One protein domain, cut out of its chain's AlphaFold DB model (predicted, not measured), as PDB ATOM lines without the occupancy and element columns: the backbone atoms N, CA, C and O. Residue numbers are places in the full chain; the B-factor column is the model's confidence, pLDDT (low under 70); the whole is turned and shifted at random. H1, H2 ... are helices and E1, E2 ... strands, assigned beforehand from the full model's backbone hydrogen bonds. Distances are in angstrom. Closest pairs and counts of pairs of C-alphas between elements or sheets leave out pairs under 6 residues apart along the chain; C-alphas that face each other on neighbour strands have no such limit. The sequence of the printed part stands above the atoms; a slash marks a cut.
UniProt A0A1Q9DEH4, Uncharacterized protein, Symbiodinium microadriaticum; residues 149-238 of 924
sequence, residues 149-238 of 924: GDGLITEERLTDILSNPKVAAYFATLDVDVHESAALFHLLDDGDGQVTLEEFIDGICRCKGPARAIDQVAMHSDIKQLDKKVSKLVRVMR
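Overview. This is residues 149 to 238 of the 924 residues of an uncharacterized protein of Symbiodinium microadriaticum (UniProt A0A1Q9DEH4). A small body of four short helices, H1 to H4, and a two-stranded ribbon, E1 and E2, bears one long helix, H5, whose residues 216 to 238 stick out as a straight arm. In the body H3 sits in the middle, between H1 and H4, while H2 lies at the far side from the arm. The printed part has 90 residues, in the order E1 H1 H2 H3 E2 H4 H5; it is mostly helix, and the sheet E1 - E2 is antiparallel. The whole is loose, with a radius of gyration of the C-alphas of 17.0 A, and elongated, spanning 53 by 29 by 22 A.

Along the chain. Find C-alpha 152 at (-16.218, -44.210, 4.130), where E1 begins and runs to 154. Read on through H1, residues 155 to 162, H2, 165 to 173, and H3, 181 to 188. E2 is 194 to 196, and H4, 197 to 207, is 15.2 A long. H5 runs 37.4 A from C-alpha 213 to C-alpha 238 at (-60.834, -47.349, 13.766).

Arrangement. Look first at E1 and E2, antiparallel neighbours at 150 degrees, with N 153 and O 195 2.9 A apart, within hydrogen-bond range. H1 is close to H2 but not clearly touching, closest at C-alphas 162 and 168, 5.5 A. H1 and H3 touch, closest at C-alphas 159 and 181, 5.4 A, at a steep tilt of 64 degrees, opposite ways. H3 and H4 touch, closest at C-alphas 188 and 203, 4.9 A, about perpendicular at 77 degrees. H5 touches no helix. Every O i to N i+4 pair is within hydrogen-bond range in H1, H2 and H4; H3 has 3 of 4 and H5 21 of 22.

Size, cuts and confidence. The C-alphas of Lys 166 and Arg 238 are the two farthest apart, 54.8 A. The printed part has no cut, no link is long, and no printed residue is under 70 in pLDDT.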
ATOM      1  N   GLY A 149      -8.190 -43.279   4.312       83.06
ATOM      2  CA  GLY A 149      -8.190 -44.245   3.214       83.06
ATOM      3  C   GLY A 149      -9.157 -45.415   3.425       83.06
ATOM      4  O   GLY A 149      -8.936 -46.490   2.861       83.06
ATOM      5  N   ASP A 150     -10.181 -45.243   4.266       86.12
ATOM      6  CA  ASP A 150     -11.182 -46.268   4.579       86.12
ATOM      7  C   ASP A 150     -12.357 -46.297   3.587       86.12
ATOM      8  O   ASP A 150     -13.134 -47.251   3.586       86.12
ATOM      9  N   GLY A 151     -12.455 -45.310   2.689       86.88
ATOM     10  CA  GLY A 151     -13.471 -45.241   1.639       86.88
ATOM     11  C   GLY A 151     -14.865 -44.846   2.135       86.88
ATOM     12  O   GLY A 151     -15.834 -45.012   1.389       86.88
ATOM     13  N   LEU A 152     -14.970 -44.358   3.377       90.69
ATOM     14  CA  LEU A 152     -16.218 -44.210   4.130       90.69
ATOM     15  C   LEU A 152     -16.283 -42.858   4.853       90.69
ATOM     16  O   LEU A 152     -15.378 -42.472   5.593       90.69
ATOM     17  N   ILE A 153     -17.389 -42.134   4.694       90.50
ATOM     18  CA  ILE A 153     -17.642 -40.874   5.407       90.50
ATOM     19  C   ILE A 153     -18.753 -41.092   6.441       90.50
ATOM     20  O   ILE A 153     -19.821 -41.589   6.102       90.50
ATOM     21  N   THR A 154     -18.525 -40.687   7.693       91.06
ATOM     22  CA  THR A 154     -19.537 -40.666   8.766       91.06
ATOM     23  C   THR A 154     -20.145 -39.267   8.940       91.06
ATOM     24  O   THR A 154     -19.545 -38.273   8.528       91.06
ATOM     25  N   GLU A 155     -21.318 -39.165   9.576       89.56
ATOM     26  CA  GLU A 155     -22.035 -37.889   9.783       89.56
ATOM     27  C   GLU A 155     -21.189 -36.842  10.534       89.56
ATOM     28  O   GLU A 155     -21.140 -35.668  10.149       89.56
ATOM     29  N   GLU A 156     -20.471 -37.285  11.571       88.50
ATOM     30  CA  GLU A 156     -19.542 -36.468  12.363       88.50
ATOM     31  C   GLU A 156     -18.402 -35.931  11.476       88.50
ATOM     32  O   GLU A 156     -18.189 -34.720  11.396       88.50
ATOM     33  N   ARG A 157     -17.742 -36.823  10.718       86.19
ATOM     34  CA  ARG A 157     -16.635 -36.497   9.798       86.19
ATOM     35  C   ARG A 157     -17.080 -35.528   8.700       86.19
ATOM     36  O   ARG A 157     -16.365 -34.572   8.412       86.19
ATOM     37  N   LEU A 158     -18.266 -35.724   8.114       87.38
ATOM     38  CA  LEU A 158     -18.808 -34.805   7.107       87.38
ATOM     39  C   LEU A 158     -19.116 -33.424   7.706       87.38
ATOM     40  O   LEU A 158     -18.875 -32.408   7.058       87.38
ATOM     41  N   THR A 159     -19.617 -33.369   8.942       88.12
ATOM     42  CA  THR A 159     -19.964 -32.111   9.622       88.12
ATOM     43  C   THR A 159     -18.729 -31.293  10.011       88.12
ATOM     44  O   THR A 159     -18.702 -30.083   9.762       88.12
ATOM     45  N   ASP A 160     -17.674 -31.928  10.525       88.56
ATOM     46  CA  ASP A 160     -16.393 -31.259  10.801       88.56
ATOM     47  C   ASP A 160     -15.738 -30.735   9.510       88.56
ATOM     48  O   ASP A 160     -15.248 -29.604   9.455       88.56
ATOM     49  N   ILE A 161     -15.799 -31.516   8.428       87.31
ATOM     50  CA  ILE A 161     -15.250 -31.142   7.118       87.31
ATOM     51  C   ILE A 161     -16.027 -29.980   6.483       87.31
ATOM     52  O   ILE A 161     -15.417 -29.038   5.975       87.31
ATOM     53  N   LEU A 162     -17.360 -29.990   6.549       87.12
ATOM     54  CA  LEU A 162     -18.205 -28.893   6.058       87.12
ATOM     55  C   LEU A 162     -18.103 -27.624   6.916       87.12
ATOM     56  O   LEU A 162     -18.337 -26.526   6.408       87.12
ATOM     57  N   SER A 163     -17.682 -27.745   8.178       88.06
ATOM     58  CA  SER A 163     -17.370 -26.596   9.040       88.06
ATOM     59  C   SER A 163     -16.131 -25.815   8.569       88.06
ATOM     60  O   SER A 163     -15.927 -24.672   8.984       88.06
ATOM     61  N   ASN A 164     -15.313 -26.376   7.668       87.50
ATOM     62  CA  ASN A 164     -14.223 -25.656   7.016       87.50
ATOM     63  C   ASN A 164     -14.759 -24.798   5.846       87.50
ATOM     64  O   ASN A 164     -15.183 -25.346   4.821       87.50
ATOM     65  N   PRO A 165     -14.672 -23.452   5.908       85.81
ATOM     66  CA  PRO A 165     -15.258 -22.576   4.892       85.81
ATOM     67  C   PRO A 165     -14.634 -22.744   3.498       85.81
ATOM     68  O   PRO A 165     -15.286 -22.424   2.506       85.81
ATOM     69  N   LYS A 166     -13.405 -23.275   3.389       84.81
ATOM     70  CA  LYS A 166     -12.801 -23.610   2.087       84.81
ATOM     71  C   LYS A 166     -13.520 -24.776   1.406       84.81
ATOM     72  O   LYS A 166     -13.665 -24.771   0.188       84.81
ATOM     73  N   VAL A 167     -13.972 -25.758   2.187       85.31
ATOM     74  CA  VAL A 167     -14.653 -26.957   1.684       85.31
ATOM     75  C   VAL A 167     -16.106 -26.632   1.350       85.31
ATOM     76  O   VAL A 167     -16.564 -26.969   0.261       85.31
ATOM     77  N   ALA A 168     -16.798 -25.873   2.208       84.69
ATOM     78  CA  ALA A 168     -18.134 -25.350   1.911       84.69
ATOM     79  C   ALA A 168     -18.157 -24.499   0.622       84.69
ATOM     80  O   ALA A 168     -19.034 -24.675  -0.225       84.69
ATOM     81  N   ALA A 169     -17.150 -23.640   0.411       84.19
ATOM     82  CA  ALA A 169     -16.996 -22.898  -0.844       84.19
ATOM     83  C   ALA A 169     -16.758 -23.818  -2.060       84.19
ATOM     84  O   ALA A 169     -17.220 -23.510  -3.156       84.19
ATOM     85  N   TYR A 170     -16.087 -24.960  -1.881       84.25
ATOM     86  CA  TYR A 170     -15.888 -25.941  -2.952       84.25
ATOM     87  C   TYR A 170     -17.192 -26.669  -3.318       84.25
ATOM     88  O   TYR A 170     -17.503 -26.791  -4.503       84.25
ATOM     89  N   PHE A 171     -18.019 -27.051  -2.335       84.69
ATOM     90  CA  PHE A 171     -19.378 -27.558  -2.589       84.69
ATOM     91  C   PHE A 171     -20.246 -26.539  -3.348       84.69
ATOM     92  O   PHE A 171     -20.933 -26.913  -4.301       84.69
ATOM     93  N   ALA A 172     -20.137 -25.243  -3.030       83.44
ATOM     94  CA  ALA A 172     -20.812 -24.197  -3.801       83.44
ATOM     95  C   ALA A 172     -20.337 -24.148  -5.274       83.44
ATOM     96  O   ALA A 172     -21.157 -23.973  -6.171       83.44
ATOM     97  N   THR A 173     -19.049 -24.396  -5.565       83.50
ATOM     98  CA  THR A 173     -18.561 -24.530  -6.963       83.50
ATOM     99  C   THR A 173     -19.009 -25.813  -7.677       83.50
ATOM    100  O   THR A 173     -18.854 -25.921  -8.893       83.50
ATOM    101  N   LEU A 174     -19.588 -26.779  -6.955       81.94
ATOM    102  CA  LEU A 174     -20.171 -28.004  -7.511       81.94
ATOM    103  C   LEU A 174     -21.683 -27.877  -7.798       81.94
ATOM    104  O   LEU A 174     -22.280 -28.861  -8.242       81.94
ATOM    105  N   ASP A 175     -22.262 -26.683  -7.604       82.31
ATOM    106  CA  ASP A 175     -23.700 -26.356  -7.623       82.31
ATOM    107  C   ASP A 175     -24.513 -27.046  -6.497       82.31
ATOM    108  O   ASP A 175     -25.635 -27.512  -6.729       82.31
ATOM    109  N   VAL A 176     -23.944 -27.127  -5.281       82.31
ATOM    110  CA  VAL A 176     -24.590 -27.696  -4.079       82.31
ATOM    111  C   VAL A 176     -24.618 -26.673  -2.931       82.31
ATOM    112  O   VAL A 176     -23.591 -26.387  -2.315       82.31
ATOM    113  N   ASP A 177     -25.806 -26.151  -2.610       78.31
ATOM    114  CA  ASP A 177     -26.031 -25.243  -1.472       78.31
ATOM    115  C   ASP A 177     -26.071 -26.014  -0.141       78.31
ATOM    116  O   ASP A 177     -27.109 -26.521   0.293       78.31
ATOM    117  N   VAL A 178     -24.926 -26.095   0.538       76.62
ATOM    118  CA  VAL A 178     -24.818 -26.760   1.844       76.62
ATOM    119  C   VAL A 178     -25.235 -25.806   2.965       76.62
ATOM    120  O   VAL A 178     -24.431 -25.030   3.479       76.62
ATOM    121  N   HIS A 179     -26.511 -25.852   3.348       78.25
ATOM    122  CA  HIS A 179     -27.040 -25.100   4.496       78.25
ATOM    123  C   HIS A 179     -27.086 -25.908   5.806       78.25
ATOM    124  O   HIS A 179     -27.101 -25.311   6.879       78.25
ATOM    125  N   GLU A 180     -27.107 -27.243   5.737       76.88
ATOM    126  CA  GLU A 180     -27.230 -28.133   6.900       76.88
ATOM    127  C   GLU A 180     -26.539 -29.476   6.598       76.88
ATOM    128  O   GLU A 180     -26.935 -30.192   5.678       76.88
ATOM    129  N   SER A 181     -25.475 -29.810   7.341       82.56
ATOM    130  CA  SER A 181     -24.623 -30.980   7.061       82.56
ATOM    131  C   SER A 181     -25.339 -32.311   7.288       82.56
ATOM    132  O   SER A 181     -25.237 -33.197   6.446       82.56
ATOM    133  N   ALA A 182     -26.110 -32.435   8.372       84.62
ATOM    134  CA  ALA A 182     -26.886 -33.636   8.689       84.62
ATOM    135  C   ALA A 182     -27.988 -33.908   7.646       84.62
ATOM    136  O   ALA A 182     -28.193 -35.046   7.227       84.62
ATOM    137  N   ALA A 183     -28.654 -32.858   7.149       85.25
ATOM    138  CA  ALA A 183     -29.638 -32.983   6.072       85.25
ATOM    139  C   ALA A 183     -29.006 -33.411   4.736       85.25
ATOM    140  O   ALA A 183     -29.641 -34.146   3.982       85.25
ATOM    141  N   LEU A 184     -27.766 -32.989   4.450       86.81
ATOM    142  CA  LEU A 184     -27.002 -33.520   3.319       86.81
ATOM    143  C   LEU A 184     -26.583 -34.976   3.572       86.81
ATOM    144  O   LEU A 184     -26.748 -35.800   2.680       86.81
ATOM    145  N   PHE A 185     -26.104 -35.316   4.773       89.56
ATOM    146  CA  PHE A 185     -25.698 -36.680   5.120       89.56
ATOM    147  C   PHE A 185     -26.843 -37.681   4.907       89.56
ATOM    148  O   PHE A 185     -26.694 -38.603   4.113       89.56
ATOM    149  N   HIS A 186     -28.024 -37.429   5.481       87.62
ATOM    150  CA  HIS A 186     -29.234 -38.250   5.295       87.62
ATOM    151  C   HIS A 186     -29.815 -38.250   3.860       87.62
ATOM    152  O   HIS A 186     -30.849 -38.876   3.616       87.62
ATOM    153  N   LEU A 187     -29.209 -37.517   2.920       86.94
ATOM    154  CA  LEU A 187     -29.550 -37.516   1.492       86.94
ATOM    155  C   LEU A 187     -28.498 -38.250   0.633       86.94
ATOM    156  O   LEU A 187     -28.768 -38.545  -0.535       86.94
ATOM    157  N   LEU A 188     -27.326 -38.549   1.207       90.12
ATOM    158  CA  LEU A 188     -26.272 -39.388   0.627       90.12
ATOM    159  C   LEU A 188     -26.321 -40.829   1.182       90.12
ATOM    160  O   LEU A 188     -26.160 -41.767   0.410       90.12
ATOM    161  N   ASP A 189     -26.562 -40.979   2.488       91.75
ATOM    162  CA  ASP A 189     -26.683 -42.236   3.254       91.75
ATOM    163  C   ASP A 189     -27.855 -43.114   2.764       91.75
ATOM    164  O   ASP A 189     -28.964 -42.620   2.525       91.75
ATOM    165  N   ASP A 190     -27.622 -44.424   2.623       88.88
ATOM    166  CA  ASP A 190     -28.647 -45.415   2.247       88.88
ATOM    167  C   ASP A 190     -29.497 -45.883   3.451       88.88
ATOM    168  O   ASP A 190     -30.616 -46.389   3.281       88.88
ATOM    169  N   GLY A 191     -28.996 -45.642   4.668       86.38
ATOM    170  CA  GLY A 191     -29.571 -46.040   5.947       86.38
ATOM    171  C   GLY A 191     -28.639 -46.881   6.832       86.38
ATOM    172  O   GLY A 191     -29.082 -47.303   7.907       86.38
ATOM    173  N   ASP A 192     -27.397 -47.149   6.414       88.94
ATOM    174  CA  ASP A 192     -26.373 -47.821   7.229       88.94
ATOM    175  C   ASP A 192     -25.615 -46.869   8.185       88.94
ATOM    176  O   ASP A 192     -25.066 -47.329   9.192       88.94
ATOM    177  N   GLY A 193     -25.671 -45.551   7.943       87.81
ATOM    178  CA  GLY A 193     -25.017 -44.521   8.761       87.81
ATOM    179  C   GLY A 193     -23.600 -44.148   8.308       87.81
ATOM    180  O   GLY A 193     -22.875 -43.471   9.044       87.81
ATOM    181  N   GLN A 194     -23.197 -44.578   7.114       90.56
ATOM    182  CA  GLN A 194     -21.950 -44.246   6.430       90.56
ATOM    183  C   GLN A 194     -22.266 -43.844   4.978       90.56
ATOM    184  O   GLN A 194     -23.358 -44.065   4.465       90.56
ATOM    185  N   VAL A 195     -21.308 -43.212   4.302       92.31
ATOM    186  CA  VAL A 195     -21.425 -42.839   2.886       92.31
ATOM    187  C   VAL A 195     -20.177 -43.308   2.151       92.31
ATOM    188  O   VAL A 195     -19.071 -42.833   2.428       92.31
ATOM    189  N   THR A 196     -20.350 -44.234   1.209       93.25
ATOM    190  CA  THR A 196     -19.280 -44.694   0.315       93.25
ATOM    191  C   THR A 196     -18.994 -43.684  -0.801       93.25
ATOM    192  O   THR A 196     -19.769 -42.762  -1.069       93.25
ATOM    193  N   LEU A 197     -17.888 -43.890  -1.522       91.44
ATOM    194  CA  LEU A 197     -17.552 -43.129  -2.732       91.44
ATOM    195  C   LEU A 197     -18.676 -43.144  -3.789       91.44
ATOM    196  O   LEU A 197     -18.910 -42.128  -4.445       91.44
ATOM    197  N   GLU A 198     -19.364 -44.274  -3.974       90.62
ATOM    198  CA  GLU A 198     -20.398 -44.422  -5.009       90.62
ATOM    199  C   GLU A 198     -21.676 -43.649  -4.637       90.62
ATOM    200  O   GLU A 198     -22.212 -42.903  -5.461       90.62
ATOM    201  N   GLU A 199     -22.102 -43.740  -3.374       91.06
ATOM    202  CA  GLU A 199     -23.234 -42.983  -2.821       91.06
ATOM    203  C   GLU A 199     -22.959 -41.478  -2.777       91.06
ATOM    204  O   GLU A 199     -23.824 -40.682  -3.141       91.06
ATOM    205  N   PHE A 200     -21.738 -41.072  -2.421       90.75
ATOM    206  CA  PHE A 200     -21.311 -39.674  -2.462       90.75
ATOM    207  C   PHE A 200     -21.418 -39.086  -3.877       90.75
ATOM    208  O   PHE A 200     -21.946 -37.987  -4.060       90.75
ATOM    209  N   ILE A 201     -20.950 -39.821  -4.894       90.62
ATOM    210  CA  ILE A 201     -20.981 -39.371  -6.292       90.62
ATOM    211  C   ILE A 201     -22.417 -39.305  -6.825       90.62
ATOM    212  O   ILE A 201     -22.799 -38.271  -7.379       90.62
ATOM    213  N   ASP A 202     -23.221 -40.363  -6.674       89.38
ATOM    214  CA  ASP A 202     -24.607 -40.378  -7.169       89.38
ATOM    215  C   ASP A 202     -25.478 -39.384  -6.382       89.38
ATOM    216  O   ASP A 202     -26.179 -38.560  -6.969       89.38
ATOM    217  N   GLY A 203     -25.349 -39.356  -5.055       88.88
ATOM    218  CA  GLY A 203     -26.020 -38.404  -4.173       88.88
ATOM    219  C   GLY A 203     -25.747 -36.943  -4.543       88.88
ATOM    220  O   GLY A 203     -26.696 -36.183  -4.748       88.88
ATOM    221  N   ILE A 204     -24.486 -36.546  -4.753       89.06
ATOM    222  CA  ILE A 204     -24.158 -35.191  -5.238       89.06
ATOM    223  C   ILE A 204     -24.694 -34.957  -6.658       89.06
ATOM    224  O   ILE A 204     -25.256 -33.894  -6.931       89.06
ATOM    225  N   CYS A 205     -24.616 -35.945  -7.555       86.06
ATOM    226  CA  CYS A 205     -25.188 -35.833  -8.902       86.06
ATOM    227  C   CYS A 205     -26.720 -35.659  -8.902       86.06
ATOM    228  O   CYS A 205     -27.253 -35.017  -9.812       86.06
ATOM    229  N   ARG A 206     -27.426 -36.184  -7.891       83.00
ATOM    230  CA  ARG A 206     -28.867 -35.976  -7.653       83.00
ATOM    231  C   ARG A 206     -29.161 -34.616  -7.015       83.00
ATOM    232  O   ARG A 206     -30.137 -33.979  -7.399       83.00
ATOM    233  N   CYS A 207     -28.318 -34.161  -6.087       81.88
ATOM    234  CA  CYS A 207     -28.438 -32.853  -5.429       81.88
ATOM    235  C   CYS A 207     -28.123 -31.667  -6.356       81.88
ATOM    236  O   CYS A 207     -28.422 -30.526  -6.009       81.88
ATOM    237  N   LYS A 208     -27.498 -31.913  -7.515       82.38
ATOM    238  CA  LYS A 208     -26.965 -30.857  -8.376       82.38
ATOM    239  C   LYS A 208     -28.044 -29.974  -9.023       82.38
ATOM    240  O   LYS A 208     -28.686 -30.360 -10.010       82.38
ATOM    241  N   GLY A 209     -28.108 -28.722  -8.574       79.25
ATOM    242  CA  GLY A 209     -28.935 -27.668  -9.162       79.25
ATOM    243  C   GLY A 209     -30.432 -27.746  -8.809       79.25
ATOM    244  O   GLY A 209     -30.853 -28.532  -7.964       79.25
ATOM    245  N   PRO A 210     -31.279 -26.903  -9.432       75.19
ATOM    246  CA  PRO A 210     -32.672 -26.748  -9.019       75.19
ATOM    247  C   PRO A 210     -33.529 -27.984  -9.328       75.19
ATOM    248  O   PRO A 210     -33.545 -28.479 -10.461       75.19
ATOM    249  N   ALA A 211     -34.315 -28.412  -8.332       77.81
ATOM    250  CA  ALA A 211     -35.240 -29.543  -8.417       77.81
ATOM    251  C   ALA A 211     -36.164 -29.446  -9.644       77.81
ATOM    252  O   ALA A 211     -36.936 -28.492  -9.817       77.81
ATOM    253  N   ARG A 212     -36.089 -30.457 -10.509       80.06
ATOM    254  CA  ARG A 212     -36.698 -30.470 -11.838       80.06
ATOM    255  C   ARG A 212     -38.181 -30.820 -11.740       80.06
ATOM    256  O   ARG A 212     -38.666 -31.398 -10.768       80.06
ATOM    257  N   ALA A 213     -38.923 -30.536 -12.809       76.88
ATOM    258  CA  ALA A 213     -40.353 -30.849 -12.875       76.88
ATOM    259  C   ALA A 213     -40.662 -32.354 -12.709       76.88
ATOM    260  O   ALA A 213     -41.748 -32.703 -12.250       76.88
ATOM    261  N   ILE A 214     -39.724 -33.248 -13.055       81.06
ATOM    262  CA  ILE A 214     -39.868 -34.695 -12.835       81.06
ATOM    263  C   ILE A 214     -39.767 -35.063 -11.346       81.06
ATOM    264  O   ILE A 214     -40.584 -35.848 -10.867       81.06
ATOM    265  N   ASP A 215     -38.872 -34.423 -10.596       82.69
ATOM    266  CA  ASP A 215     -38.655 -34.669  -9.163       82.69
ATOM    267  C   ASP A 215     -39.873 -34.192  -8.352       82.69
ATOM    268  O   ASP A 215     -40.398 -34.901  -7.493       82.69
ATOM    269  N   GLN A 216     -40.434 -33.036  -8.726       84.75
ATOM    270  CA  GLN A 216     -41.695 -32.526  -8.173       84.75
ATOM    271  C   GLN A 216     -42.888 -33.463  -8.446       84.75
ATOM    272  O   GLN A 216     -43.807 -33.562  -7.625       84.75
ATOM    273  N   VAL A 217     -42.890 -34.166  -9.587       83.56
ATOM    274  CA  VAL A 217     -43.902 -35.180  -9.932       83.56
ATOM    275  C   VAL A 217     -43.676 -36.484  -9.160       83.56
ATOM    276  O   VAL A 217     -44.661 -37.090  -8.730       83.56
ATOM    277  N   ALA A 218     -42.422 -36.881  -8.913       84.56
ATOM    278  CA  ALA A 218     -42.078 -38.005  -8.042       84.56
ATOM    279  C   ALA A 218     -42.560 -37.751  -6.603       84.56
ATOM    280  O   ALA A 218     -43.380 -38.519  -6.098       84.56
ATOM    281  N   MET A 219     -42.227 -36.597  -6.008       88.25
ATOM    282  CA  MET A 219     -42.767 -36.186  -4.701       88.25
ATOM    283  C   MET A 219     -44.305 -36.215  -4.673       88.25
ATOM    284  O   MET A 219     -44.905 -36.732  -3.732       88.25
ATOM    285  N   HIS A 220     -44.978 -35.731  -5.724       85.25
ATOM    286  CA  HIS A 220     -46.442 -35.807  -5.828       85.25
ATOM    287  C   HIS A 220     -46.992 -37.233  -5.979       85.25
ATOM    288  O   HIS A 220     -48.168 -37.458  -5.675       85.25
ATOM    289  N   SER A 221     -46.202 -38.188  -6.471       89.75
ATOM    290  CA  SER A 221     -46.538 -39.612  -6.448       89.75
ATOM    291  C   SER A 221     -46.440 -40.147  -5.022       89.75
ATOM    292  O   SER A 221     -47.398 -40.737  -4.516       89.75
ATOM    293  N   ASP A 222     -45.341 -39.862  -4.329       90.31
ATOM    294  CA  ASP A 222     -45.047 -40.447  -3.023       90.31
ATOM    295  C   ASP A 222     -45.880 -39.846  -1.894       90.31
ATOM    296  O   ASP A 222     -46.360 -40.589  -1.039       90.31
ATOM    297  N   ILE A 223     -46.236 -38.563  -1.972       93.62
ATOM    298  CA  ILE A 223     -47.278 -37.954  -1.129       93.62
ATOM    299  C   ILE A 223     -48.620 -38.693  -1.307       93.62
ATOM    300  O   ILE A 223     -49.294 -38.998  -0.323       93.62
ATOM    301  N   LYS A 224     -48.993 -39.085  -2.537       91.31
ATOM    302  CA  LYS A 224     -50.199 -39.905  -2.793       91.31
ATOM    303  C   LYS A 224     -50.033 -41.364  -2.354       91.31
ATOM    304  O   LYS A 224     -51.039 -42.040  -2.129       91.31
ATOM    305  N   GLN A 225     -48.811 -41.887  -2.244       91.19
ATOM    306  CA  GLN A 225     -48.557 -43.198  -1.635       91.19
ATOM    307  C   GLN A 225     -48.666 -43.132  -0.107       91.19
ATOM    308  O   GLN A 225     -49.266 -44.022   0.501       91.19
ATOM    309  N   LEU A 226     -48.135 -42.073   0.510       94.06
ATOM    310  CA  LEU A 226     -48.221 -41.797   1.940       94.06
ATOM    311  C   LEU A 226     -49.672 -41.590   2.376       94.06
ATOM    312  O   LEU A 226     -50.110 -42.287   3.284       94.06
ATOM    313  N   ASP A 227     -50.457 -40.767   1.677       94.88
ATOM    314  CA  ASP A 227     -51.893 -40.597   1.953       94.88
ATOM    315  C   ASP A 227     -52.662 -41.935   1.910       94.88
ATOM    316  O   ASP A 227     -53.425 -42.261   2.822       94.88
ATOM    317  N   LYS A 228     -52.378 -42.802   0.925       92.50
ATOM    318  CA  LYS A 228     -52.945 -44.164   0.869       92.50
ATOM    319  C   LYS A 228     -52.499 -45.044   2.046       92.50
ATOM    320  O   LYS A 228     -53.298 -45.853   2.523       92.50
ATOM    321  N   LYS A 229     -51.247 -44.931   2.510       93.38
ATOM    322  CA  LYS A 229     -50.721 -45.662   3.683       93.38
ATOM    323  C   LYS A 229     -51.373 -45.153   4.981       93.38
ATOM    324  O   LYS A 229     -51.877 -45.964   5.755       93.38
ATOM    325  N   VAL A 230     -51.461 -43.836   5.170       94.75
ATOM    326  CA  VAL A 230     -52.120 -43.176   6.313       94.75
ATOM    327  C   VAL A 230     -53.615 -43.499   6.345       94.75
ATOM    328  O   VAL A 230     -54.125 -43.930   7.375       94.75
ATOM    329  N   SER A 231     -54.315 -43.414   5.212       92.81
ATOM    330  CA  SER A 231     -55.734 -43.783   5.098       92.81
ATOM    331  C   SER A 231     -56.002 -45.251   5.466       92.81
ATOM    332  O   SER A 231     -57.007 -45.556   6.114       92.81
ATOM    333  N   LYS A 232     -55.089 -46.174   5.117       92.44
ATOM    334  CA  LYS A 232     -55.143 -47.571   5.586       92.44
ATOM    335  C   LYS A 232     -54.928 -47.667   7.100       92.44
ATOM    336  O   LYS A 232     -55.705 -48.348   7.764       92.44
ATOM    337  N   LEU A 233     -53.927 -46.976   7.650       92.44
ATOM    338  CA  LEU A 233     -53.626 -46.983   9.087       92.44
ATOM    339  C   LEU A 233     -54.800 -46.440   9.922       92.44
ATOM    340  O   LEU A 233     -55.242 -47.098  10.861       92.44
ATOM    341  N   VAL A 234     -55.377 -45.301   9.526       91.12
ATOM    342  CA  VAL A 234     -56.563 -44.693  10.160       91.12
ATOM    343  C   VAL A 234     -57.761 -45.647  10.142       91.12
ATOM    344  O   VAL A 234     -58.510 -45.713  11.120       91.12
ATOM    345  N   ARG A 235     -57.938 -46.420   9.062       88.75
ATOM    346  CA  ARG A 235     -58.974 -47.459   8.995       88.75
ATOM    347  C   ARG A 235     -58.704 -48.594   9.985       88.75
ATOM    348  O   ARG A 235     -59.598 -48.915  10.760       88.75
ATOM    349  N   VAL A 236     -57.488 -49.142  10.026       90.00
ATOM    350  CA  VAL A 236     -57.116 -50.203  10.983       90.00
ATOM    351  C   VAL A 236     -57.304 -49.733  12.432       90.00
ATOM    352  O   VAL A 236     -57.933 -50.429  13.223       90.00
ATOM    353  N   MET A 237     -56.857 -48.520  12.778       85.31
ATOM    354  CA  MET A 237     -57.033 -47.954  14.125       85.31
ATOM    355  C   MET A 237     -58.510 -47.792  14.522       85.31
ATOM    356  O   MET A 237     -58.862 -48.007  15.684       85.31
ATOM    357  N   ARG A 238     -59.380 -47.439  13.567       83.69
ATOM    358  CA  ARG A 238     -60.834 -47.349  13.766       83.69
ATOM    359  C   ARG A 238     -61.459 -48.731  13.969       83.69
ATOM    360  O   ARG A 238     -62.204 -48.928  14.929       83.69
TER     361      ARG A 238